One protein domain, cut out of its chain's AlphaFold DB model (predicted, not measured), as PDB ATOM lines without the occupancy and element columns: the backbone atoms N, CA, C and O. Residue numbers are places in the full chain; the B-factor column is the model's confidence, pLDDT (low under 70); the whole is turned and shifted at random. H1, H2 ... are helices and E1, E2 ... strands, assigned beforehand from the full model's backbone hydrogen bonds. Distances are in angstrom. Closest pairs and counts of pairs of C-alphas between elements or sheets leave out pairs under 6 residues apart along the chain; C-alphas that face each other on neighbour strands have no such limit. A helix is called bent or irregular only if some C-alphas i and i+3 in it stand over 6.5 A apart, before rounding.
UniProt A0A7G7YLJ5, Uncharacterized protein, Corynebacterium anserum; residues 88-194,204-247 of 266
ATOM      1  N   LEU A  88     473.062  40.515 627.706       86.44
ATOM      2  CA  LEU A  88     472.516  40.176 626.390       86.44
ATOM      3  C   LEU A  88     471.146  40.805 626.107       86.44
ATOM      4  O   LEU A  88     470.673  40.728 624.975       86.44
ATOM      5  N   GLU A  89     470.489  41.413 627.096       85.38
ATOM      6  CA  GLU A  89     469.233  42.150 626.884       85.38
ATOM      7  C   GLU A  89     469.456  43.456 626.111       85.38
ATOM      8  O   GLU A  89     468.547  43.939 625.439       85.38
ATOM      9  N   GLU A  90     470.670  44.007 626.176       83.19
ATOM     10  CA  GLU A  90     471.071  45.213 625.446       83.19
ATOM     11  C   GLU A  90     471.664  44.904 624.059       83.19
ATOM     12  O   GLU A  90     471.956  45.826 623.297       83.19
ATOM     13  N   CYS A  91     471.840  43.622 623.719       85.50
ATOM     14  CA  CYS A  91     472.451  43.189 622.465       85.50
ATOM     15  C   CYS A  91     471.408  42.891 621.380       85.50
ATOM     16  O   CYS A  91     470.300  42.425 621.649       85.50
ATOM     17  N   ASP A  92     471.797  43.086 620.122       89.94
ATOM     18  CA  ASP A  92     470.961  42.758 618.972       89.94
ATOM     19  C   ASP A  92     471.034  41.253 618.666       89.94
ATOM     20  O   ASP A  92     472.111  40.689 618.467       89.94
ATOM     21  N   VAL A  93     469.884  40.580 618.560       89.19
ATOM     22  CA  VAL A  93     469.843  39.162 618.164       89.19
ATOM     23  C   VAL A  93     470.178  39.016 616.678       89.19
ATOM     24  O   VAL A  93     469.452  39.491 615.797       89.19
ATOM     25  N   VAL A  94     471.245  38.278 616.382       87.12
ATOM     26  CA  VAL A  94     471.678  37.980 615.016       87.12
ATOM     27  C   VAL A  94     470.994  36.705 614.535       87.12
ATOM     28  O   VAL A  94     471.263  35.604 615.011       87.12
ATOM     29  N   ARG A  95     470.123  36.835 613.531       80.81
ATOM     30  CA  ARG A  95     469.551  35.675 612.835       80.81
ATOM     31  C   ARG A  95     470.520  35.164 611.776       80.81
ATOM     32  O   ARG A  95     470.524  35.662 610.650       80.81
ATOM     33  N   ASP A  96     471.294  34.138 612.113       75.12
ATOM     34  CA  ASP A  96     472.009  33.349 611.113       75.12
ATOM     35  C   ASP A  96     471.073  32.242 610.583       75.12
ATOM     36  O   ASP A  96     470.676  31.359 611.343       75.12
ATOM     37  N   PRO A  97     470.706  32.248 609.285       67.94
ATOM     38  CA  PRO A  97     469.805  31.249 608.702       67.94
ATOM     39  C   PRO A  97     470.353  29.812 608.736       67.94
ATOM     40  O   PRO A  97     469.635  28.883 608.364       67.94
ATOM     41  N   ILE A  98     471.616  29.624 609.125       70.94
ATOM     42  CA  ILE A  98     472.293  28.328 609.226       70.94
ATOM     43  C   ILE A  98     472.541  27.943 610.702       70.94
ATOM     44  O   ILE A  98     472.848  26.785 610.989       70.94
ATOM     45  N   ALA A  99     472.389  28.871 611.653       69.88
ATOM     46  CA  ALA A  99     472.556  28.590 613.077       69.88
ATOM     47  C   ALA A  99     471.258  28.023 613.666       69.88
ATOM     48  O   ALA A  99     470.312  28.749 613.952       69.88
ATOM     49  N   PHE A 100     471.213  26.702 613.841       74.75
ATOM     50  CA  PHE A 100     470.042  26.009 614.397       74.75
ATOM     51  C   PHE A 100     470.204  25.588 615.863       74.75
ATOM     52  O   PHE A 100     469.249  25.097 616.453       74.75
ATOM     53  N   TYR A 101     471.398  25.738 616.443       85.31
ATOM     54  CA  TYR A 101     471.741  25.121 617.733       85.31
ATOM     55  C   TYR A 101     472.374  26.081 618.746       85.31
ATOM     56  O   TYR A 101     472.833  25.636 619.795       85.31
ATOM     57  N   TYR A 102     472.442  27.372 618.426       90.88
ATOM     58  CA  TYR A 102     472.953  28.400 619.323       90.88
ATOM     59  C   TYR A 102     472.275  29.737 619.033       90.88
ATOM     60  O   TYR A 102     471.913  30.021 617.890       90.88
ATOM     61  N   ALA A 103     472.116  30.553 620.069       91.88
ATOM     62  CA  ALA A 103     471.708  31.944 619.939       91.88
ATOM     63  C   ALA A 103     472.950  32.813 619.698       91.88
ATOM     64  O   ALA A 103     473.994  32.568 620.303       91.88
ATOM     65  N   GLN A 104     472.845  33.810 618.820       92.38
ATOM     66  CA  GLN A 104     473.923  34.754 618.525       92.38
ATOM     67  C   GLN A 104     473.460  36.185 618.799       92.38
ATOM     68  O   GLN A 104     472.364  36.577 618.395       92.38
ATOM     69  N   PHE A 105     474.323  36.957 619.446       90.50
ATOM     70  CA  PHE A 105     474.072  38.322 619.884       90.50
ATOM     71  C   PHE A 105     475.215  39.231 619.426       90.50
ATOM     72  O   PHE A 105     476.385  38.895 619.610       90.50
ATOM     73  N   ASP A 106     474.869  40.369 618.839       89.00
ATOM     74  CA  ASP A 106     475.781  41.459 618.511       89.00
ATOM     75  C   ASP A 106     475.668  42.526 619.609       89.00
ATOM     76  O   ASP A 106     474.636  43.182 619.751       89.00
ATOM     77  N   CYS A 107     476.733  42.692 620.392       82.62
ATOM     78  CA  CYS A 107     476.803  43.643 621.501       82.62
ATOM     79  C   CYS A 107     477.670  44.871 621.155       82.62
ATOM     80  O   CYS A 107     478.301  45.474 622.026       82.62
ATOM     81  N   GLY A 108     477.779  45.223 619.872       82.81
ATOM     82  CA  GLY A 108     478.612  46.328 619.399       82.81
ATOM     83  C   GLY A 108     480.065  45.910 619.192       82.81
ATOM     84  O   GLY A 108     480.454  45.638 618.055       82.81
ATOM     85  N   ASP A 109     480.861  45.860 620.262       76.00
ATOM     86  CA  ASP A 109     482.310  45.574 620.200       76.00
ATOM     87  C   ASP A 109     482.647  44.074 620.283       76.00
ATOM     88  O   ASP A 109     483.732  43.637 619.878       76.00
ATOM     89  N   VAL A 110     481.705  43.276 620.784       81.69
ATOM     90  CA  VAL A 110     481.826  41.824 620.923       81.69
ATOM     91  C   VAL A 110     480.614  41.130 620.318       81.69
ATOM     92  O   VAL A 110     479.504  41.662 620.358       81.69
ATOM     93  N   ASP A 111     480.837  39.936 619.780       87.38
ATOM     94  CA  ASP A 111     479.778  39.010 619.392       87.38
ATOM     95  C   ASP A 111     479.750  37.858 620.394       87.38
ATOM     96  O   ASP A 111     480.793  37.280 620.721       87.38
ATOM     97  N   VAL A 112     478.559  37.519 620.878       89.38
ATOM     98  CA  VAL A 112     478.359  36.490 621.900       89.38
ATOM     99  C   VAL A 112     477.488  35.386 621.331       89.38
ATOM    100  O   VAL A 112     476.467  35.643 620.690       89.38
ATOM    101  N   ARG A 113     477.877  34.138 621.568       92.56
ATOM    102  CA  ARG A 113     477.115  32.954 621.183       92.56
ATOM    103  C   ARG A 113     476.830  32.103 622.401       92.56
ATOM    104  O   ARG A 113     477.701  31.896 623.240       92.56
ATOM    105  N   VAL A 114     475.601  31.611 622.491       93.50
ATOM    106  CA  VAL A 114     475.145  30.794 623.615       93.50
ATOM    107  C   VAL A 114     474.564  29.495 623.089       93.50
ATOM    108  O   VAL A 114     473.635  29.500 622.280       93.50
ATOM    109  N   MET A 115     475.098  28.375 623.566       94.31
ATOM    110  CA  MET A 115     474.664  27.035 623.192       94.31
ATOM    111  C   MET A 115     474.351  26.200 624.431       94.31
ATOM    112  O   MET A 115     475.165  26.098 625.345       94.31
ATOM    113  N   GLY A 116     473.183  25.561 624.430       94.38
ATOM    114  CA  GLY A 116     472.758  24.622 625.465       94.38
ATOM    115  C   GLY A 116     472.913  23.174 625.009       94.38
ATOM    116  O   GLY A 116     472.445  22.800 623.932       94.38
ATOM    117  N   MET A 117     473.534  22.344 625.840       95.06
ATOM    118  CA  MET A 117     473.691  20.908 625.637       95.06
ATOM    119  C   MET A 117     473.083  20.134 626.816       95.06
ATOM    120  O   MET A 117     473.654  20.145 627.908       95.06
ATOM    121  N   PRO A 118     471.945  19.447 626.627       93.56
ATOM    122  CA  PRO A 118     471.406  18.545 627.638       93.56
ATOM    123  C   PRO A 118     472.165  17.208 627.645       93.56
ATOM    124  O   PRO A 118     472.868  16.874 626.691       93.56
ATOM    125  N   GLN A 119     471.953  16.406 628.693       93.19
ATOM    126  CA  GLN A 119     472.461  15.029 628.817       93.19
ATOM    127  C   GLN A 119     473.995  14.918 628.773       93.19
ATOM    128  O   GLN A 119     474.550  13.978 628.206       93.19
ATOM    129  N   VAL A 120     474.689  15.881 629.376       95.19
ATOM    130  CA  VAL A 120     476.150  15.854 629.515       95.19
ATOM    131  C   VAL A 120     476.520  15.072 630.768       95.19
ATOM    132  O   VAL A 120     475.997  15.361 631.843       95.19
ATOM    133  N   ASP A 121     477.402  14.081 630.644       95.19
ATOM    134  CA  ASP A 121     477.861  13.294 631.789       95.19
ATOM    135  C   ASP A 121     478.635  14.180 632.791       95.19
ATOM    136  O   ASP A 121     479.357  15.101 632.409       95.19
ATOM    137  N   LYS A 122     478.460  13.913 634.092       92.56
ATOM    138  CA  LYS A 122     478.996  14.717 635.213       92.56
ATOM    139  C   LYS A 122     480.519  14.648 635.370       92.56
ATOM    140  O   LYS A 122     481.071  15.346 636.217       92.56
ATOM    141  N   ASP A 123     481.208  13.776 634.641       93.94
ATOM    142  CA  ASP A 123     482.662  13.680 634.724       93.94
ATOM    143  C   ASP A 123     483.344  14.832 633.975       93.94
ATOM    144  O   ASP A 123     482.933  15.242 632.890       93.94
ATOM    145  N   LEU A 124     484.416  15.368 634.566       94.00
ATOM    146  CA  LEU A 124     485.131  16.520 634.014       94.00
ATOM    147  C   LEU A 124     485.610  16.306 632.562       94.00
ATOM    148  O   LEU A 124     485.441  17.224 631.759       94.00
ATOM    149  N   PRO A 125     486.145  15.129 632.169       94.88
ATOM    150  CA  PRO A 125     486.498  14.868 630.776       94.88
ATOM    151  C   PRO A 125     485.303  14.933 629.815       94.88
ATOM    152  O   PRO A 125     485.439  15.498 628.729       94.88
ATOM    153  N   ALA A 126     484.137  14.397 630.190       94.56
ATOM    154  CA  ALA A 126     482.930  14.494 629.372       94.56
ATOM    155  C   ALA A 126     482.412  15.931 629.270       94.56
ATOM    156  O   ALA A 126     482.067  16.363 628.168       94.56
ATOM    157  N   MET A 127     482.418  16.692 630.369       95.56
ATOM    158  CA  MET A 127     482.051  18.114 630.359       95.56
ATOM    159  C   MET A 127     482.981  18.932 629.453       95.56
ATOM    160  O   MET A 127     482.505  19.686 628.605       95.56
ATOM    161  N   ALA A 128     484.299  18.739 629.564       95.00
ATOM    162  CA  ALA A 128     485.284  19.405 628.712       95.00
ATOM    163  C   ALA A 128     485.117  19.017 627.232       95.00
ATOM    164  O   ALA A 128     485.156  19.871 626.345       95.00
ATOM    165  N   LEU A 129     484.859  17.736 626.945       94.44
ATOM    166  CA  LEU A 129     484.581  17.269 625.588       94.44
ATOM    167  C   LEU A 129     483.278  17.858 625.028       94.44
ATOM    168  O   LEU A 129     483.224  18.203 623.845       94.44
ATOM    169  N   ALA A 130     482.233  17.968 625.847       95.00
ATOM    170  CA  ALA A 130     480.974  18.597 625.464       95.00
ATOM    171  C   ALA A 130     481.173  20.089 625.165       95.00
ATOM    172  O   ALA A 130     480.742  20.548 624.111       95.00
ATOM    173  N   MET A 131     481.920  20.807 626.006       94.62
ATOM    174  CA  MET A 131     482.272  22.212 625.780       94.62
ATOM    175  C   MET A 131     483.098  22.408 624.499       94.62
ATOM    176  O   MET A 131     482.825  23.292 623.695       94.62
ATOM    177  N   ASN A 132     484.064  21.532 624.221       92.75
ATOM    178  CA  ASN A 132     484.793  21.566 622.951       92.75
ATOM    179  C   ASN A 132     483.866  21.370 621.739       92.75
ATOM    180  O   ASN A 132     484.059  21.985 620.688       92.75
ATOM    181  N   ARG A 133     482.857  20.499 621.859       91.75
ATOM    182  CA  ARG A 133     481.875  20.260 620.793       91.75
ATOM    183  C   ARG A 133     480.935  21.447 620.601       91.75
ATOM    184  O   ARG A 133     480.644  21.752 619.449       91.75
ATOM    185  N   SER A 134     480.485  22.102 621.673       93.00
ATOM    186  CA  SER A 134     479.642  23.298 621.561       93.00
ATOM    187  C   SER A 134     480.397  24.438 620.889       93.00
ATOM    188  O   SER A 134     479.884  25.015 619.936       93.00
ATOM    189  N   ILE A 135     481.650  24.691 621.280       91.38
ATOM    190  CA  ILE A 135     482.480  25.726 620.644       91.38
ATOM    191  C   ILE A 135     482.670  25.418 619.159       91.38
ATOM    192  O   ILE A 135     482.402  26.262 618.313       91.38
ATOM    193  N   ARG A 136     483.017  24.177 618.801       89.19
ATOM    194  CA  ARG A 136     483.137  23.764 617.390       89.19
ATOM    195  C   ARG A 136     481.827  23.826 616.604       89.19
ATOM    196  O   ARG A 136     481.876  23.876 615.382       89.19
ATOM    197  N   ALA A 137     480.675  23.752 617.263       89.00
ATOM    198  CA  ALA A 137     479.378  23.902 616.610       89.00
ATOM    199  C   ALA A 137     479.011  25.381 616.402       89.00
ATOM    200  O   ALA A 137     478.407  25.725 615.384       89.00
ATOM    201  N   MET A 138     479.390  26.247 617.345       88.94
ATOM    202  CA  MET A 138     479.244  27.701 617.243       88.94
ATOM    203  C   MET A 138     480.215  28.297 616.219       88.94
ATOM    204  O   MET A 138     479.883  29.264 615.527       88.94
ATOM    205  N   GLU A 139     481.398  27.701 616.084       84.06
ATOM    206  CA  GLU A 139     482.455  28.159 615.197       84.06
ATOM    207  C   GLU A 139     482.432  27.468 613.840       84.06
ATOM    208  O   GLU A 139     482.515  26.251 613.717       84.06
ATOM    209  N   LYS A 140     482.387  28.264 612.767       68.25
ATOM    210  CA  LYS A 140     482.440  27.742 611.390       68.25
ATOM    211  C   LYS A 140     483.848  27.288 610.981       68.25
ATOM    212  O   LYS A 140     484.002  26.610 609.965       68.25
ATOM    213  N   ALA A 141     484.873  27.694 611.730       64.56
ATOM    214  CA  ALA A 141     486.268  27.350 611.484       64.56
ATOM    215  C   ALA A 141     486.679  26.086 612.256       64.56
ATOM    216  O   ALA A 141     486.108  25.761 613.294       64.56
ATOM    217  N   GLN A 142     487.693  25.371 611.756       64.25
ATOM    218  CA  GLN A 142     488.303  24.284 612.519       64.25
ATOM    219  C   GLN A 142     489.004  24.876 613.739       64.25
ATOM    220  O   GLN A 142     490.056  25.497 613.617       64.25
ATOM    221  N   VAL A 143     488.387  24.692 614.900       70.69
ATOM    222  CA  VAL A 143     489.000  24.983 616.190       70.69
ATOM    223  C   VAL A 143     489.774  23.744 616.625       70.69
ATOM    224  O   VAL A 143     489.215  22.639 616.628       70.69
ATOM    225  N   ASP A 144     491.047  23.910 616.980       73.88
ATOM    226  CA  ASP A 144     491.840  22.849 617.604       73.88
ATOM    227  C   ASP A 144     491.249  22.465 618.978       73.88
ATOM    228  O   ASP A 144     490.201  22.957 619.395       73.88
ATOM    229  N   ASP A 145     491.814  21.465 619.653       76.06
ATOM    230  CA  ASP A 145     491.366  21.120 621.008       76.06
ATOM    231  C   ASP A 145     491.699  22.268 621.977       76.06
ATOM    232  O   ASP A 145     492.872  22.584 622.175       76.06
ATOM    233  N   LEU A 146     490.672  22.898 622.557       81.94
ATOM    234  CA  LEU A 146     490.813  24.079 623.415       81.94
ATOM    235  C   LEU A 146     491.144  23.745 624.871       81.94
ATOM    236  O   LEU A 146     491.367  24.659 625.658       81.94
ATOM    237  N   SER A 147     491.178  22.455 625.227       85.06
ATOM    238  CA  SER A 147     491.504  21.965 626.574       85.06
ATOM    239  C   SER A 147     490.852  22.776 627.716       85.06
ATOM    240  O   SER A 147     491.572  23.371 628.522       85.06
ATOM    241  N   PRO A 148     489.504  22.820 627.814       90.06
ATOM    242  CA  PRO A 148     488.830  23.539 628.891       90.06
ATOM    243  C   PRO A 148     489.281  23.055 630.274       90.06
ATOM    244  O   PRO A 148     489.419  21.852 630.506       90.06
ATOM    245  N   HIS A 149     489.465  23.986 631.205       90.81
ATOM    246  CA  HIS A 149     489.860  23.712 632.581       90.81
ATOM    247  C   HIS A 149     488.806  24.206 633.575       90.81
ATOM    248  O   HIS A 149     488.045  25.133 633.308       90.81
ATOM    249  N   GLU A 150     488.740  23.555 634.732       93.00
ATOM    250  CA  GLU A 150     487.779  23.888 635.780       93.00
ATOM    251  C   GLU A 150     488.236  25.115 636.582       93.00
ATOM    252  O   GLU A 150     489.372  25.164 637.063       93.00
ATOM    253  N   VAL A 151     487.330  26.072 636.790       89.06
ATOM    254  CA  VAL A 151     487.572  27.286 637.593       89.06
ATOM    255  C   VAL A 151     486.584  27.461 638.746       89.06
ATOM    256  O   VAL A 151     486.642  28.466 639.453       89.06
ATOM    257  N   THR A 152     485.718  26.471 638.989       86.50
ATOM    258  CA  THR A 152     484.640  26.502 639.994       86.50
ATOM    259  C   THR A 152     485.111  27.020 641.353       86.50
ATOM    260  O   THR A 152     484.573  28.000 641.853       86.50
ATOM    261  N   ARG A 153     486.187  26.449 641.915       86.50
ATOM    262  CA  ARG A 153     486.712  26.843 643.240       86.50
ATOM    263  C   ARG A 153     487.136  28.309 643.333       86.50
ATOM    264  O   ARG A 153     486.991  28.927 644.385       86.50
ATOM    265  N   ASN A 154     487.669  28.872 642.248       81.88
ATOM    266  CA  ASN A 154     488.029  30.289 642.220       81.88
ATOM    267  C   ASN A 154     486.757  31.147 642.255       81.88
ATOM    268  O   ASN A 154     486.692  32.124 643.004       81.88
ATOM    269  N   MET A 155     485.723  30.732 641.518       78.94
ATOM    270  CA  MET A 155     484.440  31.431 641.456       78.94
ATOM    271  C   MET A 155     483.641  31.321 642.750       78.94
ATOM    272  O   MET A 155     483.076  32.319 643.185       78.94
ATOM    273  N   GLU A 156     483.655  30.175 643.428       82.75
ATOM    274  CA  GLU A 156     483.001  29.994 644.731       82.75
ATOM    275  C   GLU A 156     483.479  31.022 645.761       82.75
ATOM    276  O   GLU A 156     482.683  31.537 646.542       82.75
ATOM    277  N   SER A 157     484.764  31.383 645.739       81.69
ATOM    278  CA  SER A 157     485.317  32.357 646.688       81.69
ATOM    279  C   SER A 157     484.820  33.794 646.475       81.69
ATOM    280  O   SER A 157     484.796  34.576 647.424       81.69
ATOM    281  N   THR A 158     484.417  34.139 645.247       76.44
ATOM    282  CA  THR A 158     484.090  35.521 644.843       76.44
ATOM    283  C   THR A 158     482.596  35.706 644.549       76.44
ATOM    284  O   THR A 158     482.044  36.777 644.790       76.44
ATOM    285  N   HIS A 159     481.919  34.650 644.091       80.44
ATOM    286  CA  HIS A 159     480.560  34.671 643.546       80.44
ATOM    287  C   HIS A 159     479.661  33.555 644.110       80.44
ATOM    288  O   HIS A 159     478.716  33.139 643.448       80.44
ATOM    289  N   HIS A 160     479.906  33.074 645.337       80.88
ATOM    290  CA  HIS A 160     479.131  31.984 645.961       80.88
ATOM    291  C   HIS A 160     477.609  32.134 645.811       80.88
ATOM    292  O   HIS A 160     476.928  31.196 645.407       80.88
ATOM    293  N   GLN A 161     477.064  33.312 646.138       80.38
ATOM    294  CA  GLN A 161     475.617  33.558 646.088       80.38
ATOM    295  C   GLN A 161     475.043  33.375 644.678       80.38
ATOM    296  O   GLN A 161     473.917  32.910 644.534       80.38
ATOM    297  N   LEU A 162     475.828  33.706 643.649       79.44
ATOM    298  CA  LEU A 162     475.434  33.554 642.255       79.44
ATOM    299  C   LEU A 162     475.404  32.082 641.839       79.44
ATOM    300  O   LEU A 162     474.475  31.656 641.160       79.44
ATOM    301  N   LEU A 163     476.396  31.289 642.253       84.00
ATOM    302  CA  LEU A 163     476.432  29.852 641.950       84.00
ATOM    303  C   LEU A 163     475.270  29.118 642.620       84.00
ATOM    304  O   LEU A 163     474.601  28.301 641.988       84.00
ATOM    305  N   GLU A 164     474.979  29.477 643.870       85.81
ATOM    306  CA  GLU A 164     473.868  28.909 644.631       85.81
ATOM    307  C   GLU A 164     472.506  29.260 644.012       85.81
ATOM    308  O   GLU A 164     471.666  28.377 643.851       85.81
ATOM    309  N   SER A 165     472.287  30.518 643.606       85.75
ATOM    310  CA  SER A 165     471.006  30.946 643.022       85.75
ATOM    311  C   SER A 165     470.765  30.393 641.614       85.75
ATOM    312  O   SER A 165     469.626  30.112 641.243       85.75
ATOM    313  N   THR A 166     471.826  30.206 640.831       85.94
ATOM    314  CA  THR A 166     471.752  29.682 639.455       85.94
ATOM    315  C   THR A 166     471.743  28.153 639.396       85.94
ATOM    316  O   THR A 166     471.349  27.574 638.375       85.94
ATOM    317  N   GLY A 167     472.150  27.495 640.488       89.94
ATOM    318  CA  GLY A 167     472.321  26.047 640.569       89.94
ATOM    319  C   GLY A 167     473.476  25.536 639.709       89.94
ATOM    320  O   GLY A 167     473.400  24.417 639.212       89.94
ATOM    321  N   VAL A 168     474.496  26.360 639.459       91.44
ATOM    322  CA  VAL A 168     475.705  25.938 638.741       91.44
ATOM    323  C   VAL A 168     476.560  25.083 639.675       91.44
ATOM    324  O   VAL A 168     476.978  25.553 640.729       91.44
ATOM    325  N   ASP A 169     476.865  23.856 639.255       92.50
ATOM    326  CA  ASP A 169     477.724  22.928 640.002       92.50
ATOM    327  C   ASP A 169     479.197  23.050 639.591       92.50
ATOM    328  O   ASP A 169     480.091  22.952 640.428       92.50
ATOM    329  N   THR A 170     479.456  23.251 638.294       94.00
ATOM    330  CA  THR A 170     480.817  23.299 637.739       94.00
ATOM    331  C   THR A 170     480.931  24.413 636.709       94.00
ATOM    332  O   THR A 170     480.064  24.555 635.843       94.00
ATOM    333  N   ILE A 171     482.034  25.164 636.759       93.00
ATOM    334  CA  ILE A 171     482.403  26.149 635.738       93.00
ATOM    335  C   ILE A 171     483.679  25.697 635.035       93.00
ATOM    336  O   ILE A 171     484.715  25.485 635.672       93.00
ATOM    337  N   LEU A 172     483.594  25.587 633.713       93.62
ATOM    338  CA  LEU A 172     484.710  25.319 632.818       93.62
ATOM    339  C   LEU A 172     485.052  26.557 632.000       93.62
ATOM    340  O   LEU A 172     484.202  27.399 631.713       93.62
ATOM    341  N   MET A 173     486.314  26.649 631.621       91.00
ATOM    342  CA  MET A 173     486.898  27.860 631.091       91.00
ATOM    343  C   MET A 173     487.993  27.484 630.082       91.00
ATOM    344  O   MET A 173     488.802  26.602 630.365       91.00
ATOM    345  N   THR A 174     488.011  28.081 628.886       89.88
ATOM    346  CA  THR A 174     489.108  27.856 627.918       89.88
ATOM    347  C   THR A 174     490.214  28.885 628.095       89.88
ATOM    348  O   THR A 174     489.976  29.985 628.590       89.88
ATOM    349  N   ASP A 175     491.418  28.588 627.618       85.50
ATOM    350  CA  ASP A 175     492.368  29.663 627.330       85.50
ATOM    351  C   ASP A 175     491.860  30.499 626.132       85.50
ATOM    352  O   ASP A 175     491.090  29.984 625.311       85.50
ATOM    353  N   PRO A 176     492.242  31.786 626.009       80.56
ATOM    354  CA  PRO A 176     491.896  32.589 624.840       80.56
ATOM    355  C   PRO A 176     492.420  31.946 623.551       80.56
ATOM    356  O   PRO A 176     493.588  31.555 623.476       80.56
ATOM    357  N   PHE A 177     491.580  31.865 622.520       81.88
ATOM    358  CA  PHE A 177     491.943  31.251 621.243       81.88
ATOM    359  C   PHE A 177     491.603  32.148 620.055       81.88
ATOM    360  O   PHE A 177     490.614  32.880 620.040       81.88
ATOM    361  N   GLN A 178     492.452  32.098 619.029       79.94
ATOM    362  CA  GLN A 178     492.297  32.933 617.845       79.94
ATOM    363  C   GLN A 178     491.616  32.172 616.722       79.94
ATOM    364  O   GLN A 178     492.006  31.051 616.394       79.94
ATOM    365  N   LEU A 179     490.670  32.833 616.064       75.62
ATOM    366  CA  LEU A 179     490.088  32.341 614.827       75.62
ATOM    367  C   LEU A 179     490.444  33.283 613.691       75.62
ATOM    368  O   LEU A 179     490.155  34.481 613.708       75.62
ATOM    369  N   GLY A 180     491.126  32.726 612.695       63.75
ATOM    370  CA  GLY A 180     491.378  33.424 611.447       63.75
ATOM    371  C   GLY A 180     490.121  33.402 610.589       63.75
ATOM    372  O   GLY A 180     489.537  32.340 610.372       63.75
ATOM    373  N   TRP A 181     489.735  34.551 610.038       62.38
ATOM    374  CA  TRP A 181     488.742  34.589 608.968       62.38
ATOM    375  C   TRP A 181     489.421  34.911 607.641       62.38
ATOM    376  O   TRP A 181     490.251  35.816 607.530       62.38
ATOM    377  N   ILE A 182     489.069  34.150 606.606       50.88
ATOM    378  CA  ILE A 182     489.541  34.404 605.247       50.88
ATOM    379  C   ILE A 182     488.537  35.352 604.594       50.88
ATOM    380  O   ILE A 182     487.381  34.990 604.376       50.88
ATOM    381  N   SER A 183     488.974  36.568 604.264       48.91
ATOM    382  CA  SER A 183     488.185  37.455 603.411       48.91
ATOM    383  C   SER A 183     488.025  36.808 602.035       48.91
ATOM    384  O   SER A 183     489.014  36.495 601.369       48.91
ATOM    385  N   SER A 184     486.781  36.660 601.576       45.97
ATOM    386  CA  SER A 184     486.441  36.138 600.245       45.97
ATOM    387  C   SER A 184     487.049  36.943 599.085       45.97
ATOM    388  O   SER A 184     487.074  36.459 597.957       45.97
ATOM    389  N   ASN A 185     487.591  38.137 599.356       45.84
ATOM    390  CA  ASN A 185     488.104  39.070 598.353       45.84
ATOM    391  C   ASN A 185     489.640  39.225 598.353       45.84
ATOM    392  O   ASN A 185     490.154  40.188 597.788       45.84
ATOM    393  N   GLY A 186     490.396  38.318 598.983       40.44
ATOM    394  CA  GLY A 186     491.868  38.331 598.927       40.44
ATOM    395  C   GLY A 186     492.550  39.454 599.723       40.44
ATOM    396  O   GLY A 186     493.764  39.628 599.626       40.44
ATOM    397  N   ALA A 187     491.797  40.203 600.534       44.09
ATOM    398  CA  ALA A 187     492.360  41.094 601.542       44.09
ATOM    399  C   ALA A 187     492.860  40.280 602.747       44.09
ATOM    400  O   ALA A 187     492.309  39.225 603.061       44.09
ATOM    401  N   HIS A 188     493.911  40.769 603.415       48.19
ATOM    402  CA  HIS A 188     494.479  40.137 604.606       48.19
ATOM    403  C   HIS A 188     493.386  39.794 605.626       48.19
ATOM    404  O   HIS A 188     492.671  40.688 606.075       48.19
ATOM    405  N   GLY A 189     493.274  38.507 605.969       54.31
ATOM    406  CA  GLY A 189     492.383  38.034 607.023       54.31
ATOM    407  C   GLY A 189     492.697  38.720 608.349       54.31
ATOM    408  O   GLY A 189     493.863  38.992 608.653       54.31
ATOM    409  N   GLY A 190     491.653  39.053 609.101       63.91
ATOM    410  CA  GLY A 190     491.794  39.439 610.499       63.91
ATOM    411  C   GLY A 190     491.773  38.205 611.397       63.91
ATOM    412  O   GLY A 190     491.417  37.107 610.962       63.91
ATOM    413  N   PHE A 191     492.128  38.413 612.657       68.50
ATOM    414  CA  PHE A 191     491.944  37.428 613.716       68.50
ATOM    415  C   PHE A 191     490.912  37.979 614.691       68.50
ATOM    416  O   PHE A 191     490.945  39.172 615.004       68.50
ATOM    417  N   THR A 192     489.998  37.130 615.141       73.19
ATOM    418  CA  THR A 192     489.191  37.397 616.331       73.19
ATOM    419  C   THR A 192     489.813  36.647 617.496       73.19
ATOM    420  O   THR A 192     490.281  35.517 617.324       73.19
ATOM    421  N   MET A 193     489.874  37.287 618.663       78.19
ATOM    422  CA  MET A 193     490.143  36.583 619.910       78.19
ATOM    423  C   MET A 193     488.808  36.086 620.449       78.19
ATOM    424  O   MET A 193     487.836  36.843 620.472       78.19
ATOM    425  N   ASN A 194     488.768  34.825 620.847       84.50
ATOM    426  CA  ASN A 194     487.575  34.158 621.336       84.50
ATOM    427  C   ASN A 194     487.861  33.578 622.711       84.50
ATOM    428  O   ASN A 194     489.009  33.269 623.064       84.50
ATOM    429  N   ASN A 204     469.545  16.106 639.573       71.00
ATOM    430  CA  ASN A 204     469.432  15.421 640.868       71.00
ATOM    431  C   ASN A 204     468.485  14.204 640.839       71.00
ATOM    432  O   ASN A 204     468.055  13.722 641.886       71.00
ATOM    433  N   SER A 205     468.143  13.685 639.656       71.31
ATOM    434  CA  SER A 205     467.301  12.494 639.547       71.31
ATOM    435  C   SER A 205     468.090  11.244 639.949       71.31
ATOM    436  O   SER A 205     469.207  11.002 639.488       71.31
ATOM    437  N   THR A 206     467.508  10.434 640.839       54.53
ATOM    438  CA  THR A 206     468.112   9.188 641.328       54.53
ATOM    439  C   THR A 206     468.427   8.256 640.161       54.53
ATOM    440  O   THR A 206     467.524   7.634 639.603       54.53
ATOM    441  N   GLY A 207     469.710   8.172 639.800       65.69
ATOM    442  CA  GLY A 207     470.235   7.293 638.753       65.69
ATOM    443  C   GLY A 207     470.752   7.994 637.493       65.69
ATOM    444  O   GLY A 207     471.334   7.313 636.652       65.69
ATOM    445  N   SER A 208     470.601   9.318 637.359       74.94
ATOM    446  CA  SER A 208     471.213  10.065 636.254       74.94
ATOM    447  C   SER A 208     472.580  10.625 636.653       74.94
ATOM    448  O   SER A 208     472.701  11.505 637.512       74.94
ATOM    449  N   ASN A 209     473.625  10.149 635.974       85.31
ATOM    450  CA  ASN A 209     474.961  10.749 636.023       85.31
ATOM    451  C   ASN A 209     475.113  11.893 635.010       85.31
ATOM    452  O   ASN A 209     476.232  12.221 634.633       85.31
ATOM    453  N   GLN A 210     474.003  12.495 634.579       92.81
ATOM    454  CA  GLN A 210     473.977  13.518 633.540       92.81
ATOM    455  C   GLN A 210     473.474  14.861 634.072       92.81
ATOM    456  O   GLN A 210     472.909  14.954 635.167       92.81
ATOM    457  N   GLY A 211     473.693  15.903 633.286       94.31
ATOM    458  CA  GLY A 211     473.255  17.261 633.544       94.31
ATOM    459  C   GLY A 211     473.101  18.061 632.258       94.31
ATOM    460  O   GLY A 211     473.068  17.506 631.155       94.31
ATOM    461  N   SER A 212     473.019  19.371 632.420       95.31
ATOM    462  CA  SER A 212     472.914  20.338 631.334       95.31
ATOM    463  C   SER A 212     474.143  21.243 631.351       95.31
ATOM    464  O   SER A 212     474.574  21.683 632.416       95.31
ATOM    465  N   LEU A 213     474.714  21.499 630.177       96.12
ATOM    466  CA  LEU A 213     475.848  22.394 629.967       96.12
ATOM    467  C   LEU A 213     475.397  23.578 629.110       96.12
ATOM    468  O   LEU A 213     474.921  23.383 627.994       96.12
ATOM    469  N   VAL A 214     475.603  24.796 629.594       95.44
ATOM    470  CA  VAL A 214     475.439  26.028 628.816       95.44
ATOM    471  C   VAL A 214     476.823  26.577 628.513       95.44
ATOM    472  O   VAL A 214     477.586  26.871 629.426       95.44
ATOM    473  N   THR A 215     477.170  26.687 627.235       94.88
ATOM    474  CA  THR A 215     478.425  27.299 626.790       94.88
ATOM    475  C   THR A 215     478.151  28.696 626.267       94.88
ATOM    476  O   THR A 215     477.296  28.869 625.399       94.88
ATOM    477  N   VAL A 216     478.898  29.667 626.777       92.88
ATOM    478  CA  VAL A 216     478.941  31.042 626.290       92.88
ATOM    479  C   VAL A 216     480.292  31.251 625.638       92.88
ATOM    480  O   VAL A 216     481.320  31.098 626.291       92.88
ATOM    481  N   ASP A 217     480.287  31.587 624.360       91.25
ATOM    482  CA  ASP A 217     481.471  31.990 623.619       91.25
ATOM    483  C   ASP A 217     481.397  33.489 623.314       91.25
ATOM    484  O   ASP A 217     480.395  33.982 622.798       91.25
ATOM    485  N   VAL A 218     482.454  34.210 623.668       88.19
ATOM    486  CA  VAL A 218     482.589  35.655 623.493       88.19
ATOM    487  C   VAL A 218     483.733  35.902 622.528       88.19
ATOM    488  O   VAL A 218     484.875  35.523 622.785       88.19
ATOM    489  N   SER A 219     483.430  36.583 621.432       85.44
ATOM    490  CA  SER A 219     484.385  36.888 620.378       85.44
ATOM    491  C   SER A 219     484.517  38.389 620.179       85.44
ATOM    492  O   SER A 219     483.545  39.142 620.180       85.44
ATOM    493  N   THR A 220     485.747  38.852 620.007       79.75
ATOM    494  CA  THR A 220     486.014  40.260 619.719       79.75
ATOM    495  C   THR A 220     485.813  40.523 618.245       79.75
ATOM    496  O   THR A 220     486.394  39.806 617.419       79.75
ATOM    497  N   LYS A 221     485.126  41.608 617.887       72.94
ATOM    498  CA  LYS A 221     485.134  42.024 616.487       72.94
ATOM    499  C   LYS A 221     486.549  42.430 616.074       72.94
ATOM    500  O   LYS A 221     487.268  43.058 616.856       72.94
ATOM    501  N   PRO A 222     486.989  42.077 614.853       62.09
ATOM    502  CA  PRO A 222     488.317  42.438 614.393       62.09
ATOM    503  C   PRO A 222     488.406  43.965 614.298       62.09
ATOM    504  O   PRO A 222     487.815  44.581 613.409       62.09
ATOM    505  N   LEU A 223     489.147  44.582 615.221       51.44
ATOM    506  CA  LEU A 223     489.420  46.015 615.180       51.44
ATOM    507  C   LEU A 223     490.179  46.332 613.887       51.44
ATOM    508  O   LEU A 223     491.117  45.626 613.496       51.44
ATOM    509  N   ALA A 224     489.770  47.397 613.196       44.31
ATOM    510  CA  ALA A 224     490.486  47.881 612.025       44.31
ATOM    511  C   ALA A 224     491.970  48.086 612.389       44.31
ATOM    512  O   ALA A 224     492.272  48.734 613.387       44.31
ATOM    513  N   ARG A 225     492.885  47.498 611.596       39.59
ATOM    514  CA  ARG A 225     494.353  47.511 611.792       39.59
ATOM    515  C   ARG A 225     494.847  48.804 612.464       39.59
ATOM    516  O   ARG A 225     494.872  49.847 611.812       39.59
ATOM    517  N   GLY A 226     495.313  48.719 613.714       41.38
ATOM    518  CA  GLY A 226     495.999  49.836 614.378       41.38
ATOM    519  C   GLY A 226     495.943  49.879 615.907       41.38
ATOM    520  O   GLY A 226     496.760  50.577 616.503       41.38
ATOM    521  N   SER A 227     495.044  49.145 616.561       43.09
ATOM    522  CA  SER A 227     495.014  49.027 618.024       43.09
ATOM    523  C   SER A 227     495.967  47.921 618.492       43.09
ATOM    524  O   SER A 227     495.925  46.799 617.995       43.09
ATOM    525  N   GLY A 228     496.883  48.267 619.400       43.25
ATOM    526  CA  GLY A 228     497.858  47.351 620.002       43.25
ATOM    527  C   GLY A 228     497.229  46.253 620.881       43.25
ATOM    528  O   GLY A 228     496.009  46.105 620.893       43.25
ATOM    529  N   PRO A 229     498.051  45.477 621.616       43.25
ATOM    530  CA  PRO A 229     497.631  44.233 622.261       43.25
ATOM    531  C   PRO A 229     496.651  44.520 623.405       43.25
ATOM    532  O   PRO A 229     497.045  44.918 624.499       43.25
ATOM    533  N   GLY A 230     495.362  44.337 623.121       49.09
ATOM    534  CA  GLY A 230     494.254  44.435 624.072       49.09
ATOM    535  C   GLY A 230     493.980  43.134 624.831       49.09
ATOM    536  O   GLY A 230     492.950  43.033 625.486       49.09
ATOM    537  N   ASP A 231     494.876  42.146 624.753       49.66
ATOM    538  CA  ASP A 231     494.626  40.767 625.197       49.66
ATOM    539  C   ASP A 231     494.286  40.657 626.697       49.66
ATOM    540  O   ASP A 231     493.413  39.882 627.077       49.66
ATOM    541  N   ALA A 232     494.910  41.473 627.557       46.25
ATOM    542  CA  ALA A 232     494.647  41.446 629.001       46.25
ATOM    543  C   ALA A 232     493.313  42.107 629.386       46.25
ATOM    544  O   ALA A 232     492.615  41.616 630.268       46.25
ATOM    545  N   VAL A 233     492.939  43.198 628.707       53.00
ATOM    546  CA  VAL A 233     491.646  43.868 628.931       53.00
ATOM    547  C   VAL A 233     490.518  42.976 628.430       53.00
ATOM    548  O   VAL A 233     489.480  42.893 629.070       53.00
ATOM    549  N   LEU A 234     490.742  42.259 627.330       55.03
ATOM    550  CA  LEU A 234     489.773  41.337 626.752       55.03
ATOM    551  C   LEU A 234     489.475  40.137 627.639       55.03
ATOM    552  O   LEU A 234     488.312  39.781 627.764       55.03
ATOM    553  N   MET A 235     490.486  39.546 628.276       52.28
ATOM    554  CA  MET A 235     490.261  38.416 629.178       52.28
ATOM    555  C   MET A 235     489.446  38.839 630.406       52.28
ATOM    556  O   MET A 235     488.469  38.177 630.735       52.28
ATOM    557  N   ASP A 236     489.786  39.975 631.023       54.00
ATOM    558  CA  ASP A 236     489.073  40.505 632.196       54.00
ATOM    559  C   ASP A 236     487.641  40.948 631.834       54.00
ATOM    560  O   ASP A 236     486.685  40.713 632.569       54.00
ATOM    561  N   THR A 237     487.476  41.506 630.633       58.03
ATOM    562  CA  THR A 237     486.185  41.935 630.085       58.03
ATOM    563  C   THR A 237     485.305  40.741 629.710       58.03
ATOM    564  O   THR A 237     484.131  40.729 630.059       58.03
ATOM    565  N   ALA A 238     485.847  39.707 629.062       56.25
ATOM    566  CA  ALA A 238     485.109  38.491 628.715       56.25
ATOM    567  C   ALA A 238     484.703  37.702 629.965       56.25
ATOM    568  O   ALA A 238     483.571  37.227 630.033       56.25
ATOM    569  N   LEU A 239     485.580  37.627 630.975       56.78
ATOM    570  CA  LEU A 239     485.238  37.060 632.278       56.78
ATOM    571  C   LEU A 239     484.128  37.875 632.943       56.78
ATOM    572  O   LEU A 239     483.135  37.308 633.381       56.78
ATOM    573  N   SER A 240     484.262  39.203 632.980       62.75
ATOM    574  CA  SER A 240     483.254  40.086 633.565       62.75
ATOM    575  C   SER A 240     481.908  39.982 632.838       62.75
ATOM    576  O   SER A 240     480.872  39.960 633.498       62.75
ATOM    577  N   TYR A 241     481.896  39.874 631.506       60.56
ATOM    578  CA  TYR A 241     480.671  39.689 630.723       60.56
ATOM    579  C   TYR A 241     480.056  38.311 630.966       60.56
ATOM    580  O   TYR A 241     478.894  38.229 631.353       60.56
ATOM    581  N   ALA A 242     480.831  37.231 630.841       55.88
ATOM    582  CA  ALA A 242     480.339  35.872 631.072       55.88
ATOM    583  C   ALA A 242     479.859  35.652 632.519       55.88
ATOM    584  O   ALA A 242     478.935  34.873 632.746       55.88
ATOM    585  N   MET A 243     480.454  36.349 633.493       57.19
ATOM    586  CA  MET A 243     480.070  36.278 634.909       57.19
ATOM    587  C   MET A 243     478.946  37.238 635.303       57.19
ATOM    588  O   MET A 243     478.417  37.111 636.408       57.19
ATOM    589  N   THR A 244     478.521  38.149 634.422       57.84
ATOM    590  CA  THR A 244     477.295  38.936 634.630       57.84
ATOM    591  C   THR A 244     476.082  38.070 634.271       57.84
ATOM    592  O   THR A 244     475.371  38.292 633.291       57.84
ATOM    593  N   ILE A 245     475.881  37.013 635.058       55.78
ATOM    594  CA  ILE A 245     474.684  36.173 635.024       55.78
ATOM    595  C   ILE A 245     473.576  36.962 635.721       55.78
ATOM    596  O   ILE A 245     473.798  37.489 636.814       55.78
ATOM    597  N   VAL A 246     472.389  37.036 635.119       50.41
ATOM    598  CA  VAL A 246     471.213  37.554 635.823       50.41
ATOM    599  C   VAL A 246     470.226  36.440 636.077       50.41
ATOM    600  O   VAL A 246     469.936  35.615 635.214       50.41
ATOM    601  N   GLU A 247     469.778  36.442 637.330       47.91
ATOM    602  CA  GLU A 247     468.779  35.579 637.933       47.91
ATOM    603  C   GLU A 247     467.668  35.238 636.940       47.91
ATOM    604  O   GLU A 247     466.952  36.117 636.458       47.91
TER     605      GLU A 247
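This is residues 88 to 194 and 204 to 247 of the 266 residues of an uncharacterized protein of Corynebacterium anserum (UniProt A0A7G7YLJ5). A narrow, three-stranded sheet, E1 E2 E6, with two long strands side by side, is covered by H1 on one face and by H3 on the other. The small E4 and E5 hairpin sits near the end of E6, where residues 183 to 188 stick out; H2 is off the sheet, next to E3. The 151 printed residues hold three named helices and six named strands, in the order E1 E2 H1 H2 E3 E4 E5 E6 H3; both sheets, E1 - E2 - E6 and E4 - E5, are antiparallel, and the class is mixed, helices and strands. The whole is compact, with a radius of gyration of the C-alphas of 16.5 A, yet elongated, spanning 56 by 31 by 28 A.

After residues 88 to 102, with no named element, E1 is residues 103 to 106, starting at C-alpha 103 (471.708, 31.944, 619.939). E2, residues 110 to 121, is 30.8 A long and bends by 73 degrees at residue 118. H1, residues 124 to 138, is 21.0 A long. H2, residues 152 to 166, 13.3 A, is irregular: C-alphas 158 and 161 are 8.8 A apart. E3 is residues 170 to 173, E4 177 to 180 and E5 191 to 194. E6, residues 210 to 220, is 32.4 A long. H3, residues 231 to 243, 18.1 A, ends at C-alpha 243 (480.070, 36.278, 634.909).

E1 and E2 form a hairpin, with N 105 and O 112 2.8 A apart. E2, the inner strand, is antiparallel to E6 at 165 degrees, with N 113 and O 217 2.8 A apart. Three layers, helices on both faces of a sheet, are made by H1, the sheet E1 E2 E6 and H3. H1 has a height of 7.1 A over the sheet and runs slantwise to E6 at 47 degrees on the local plane; the closest C-alphas are Met 131 and Thr 215, 6.5 A. H3, at 9.6 A, runs slantwise to E6 at 40 degrees on the local plane; Val 218 and Ala 238 have the closest C-alphas, 6.5 A. E4 and E5 form a hairpin, with N 194 and O 177 2.8 A apart; the closest C-alphas of E5 and E6 are Asn 194 and Ser 219, 4.3 A. E3 pairs with no named strand, and its closest C-alphas with H2 are Ile 171 and Thr 152, 4.8 A. Every O i to N i+4 pair is within hydrogen-bond range in H1 and H3, and 7 of 11 in H2.

The C-alphas of Gly 186 and Thr 206, the two farthest apart, are 56.7 A apart. Residues 195 to 203 are not printed, and C-alphas 194 and 204 are 32.6 A apart across the cut. The link from H1 to H2 is long, 13 residues. Mean pLDDT of the printed part is 77.1; 45 residues are under 70, among them 180 to 191 and 222 to 247.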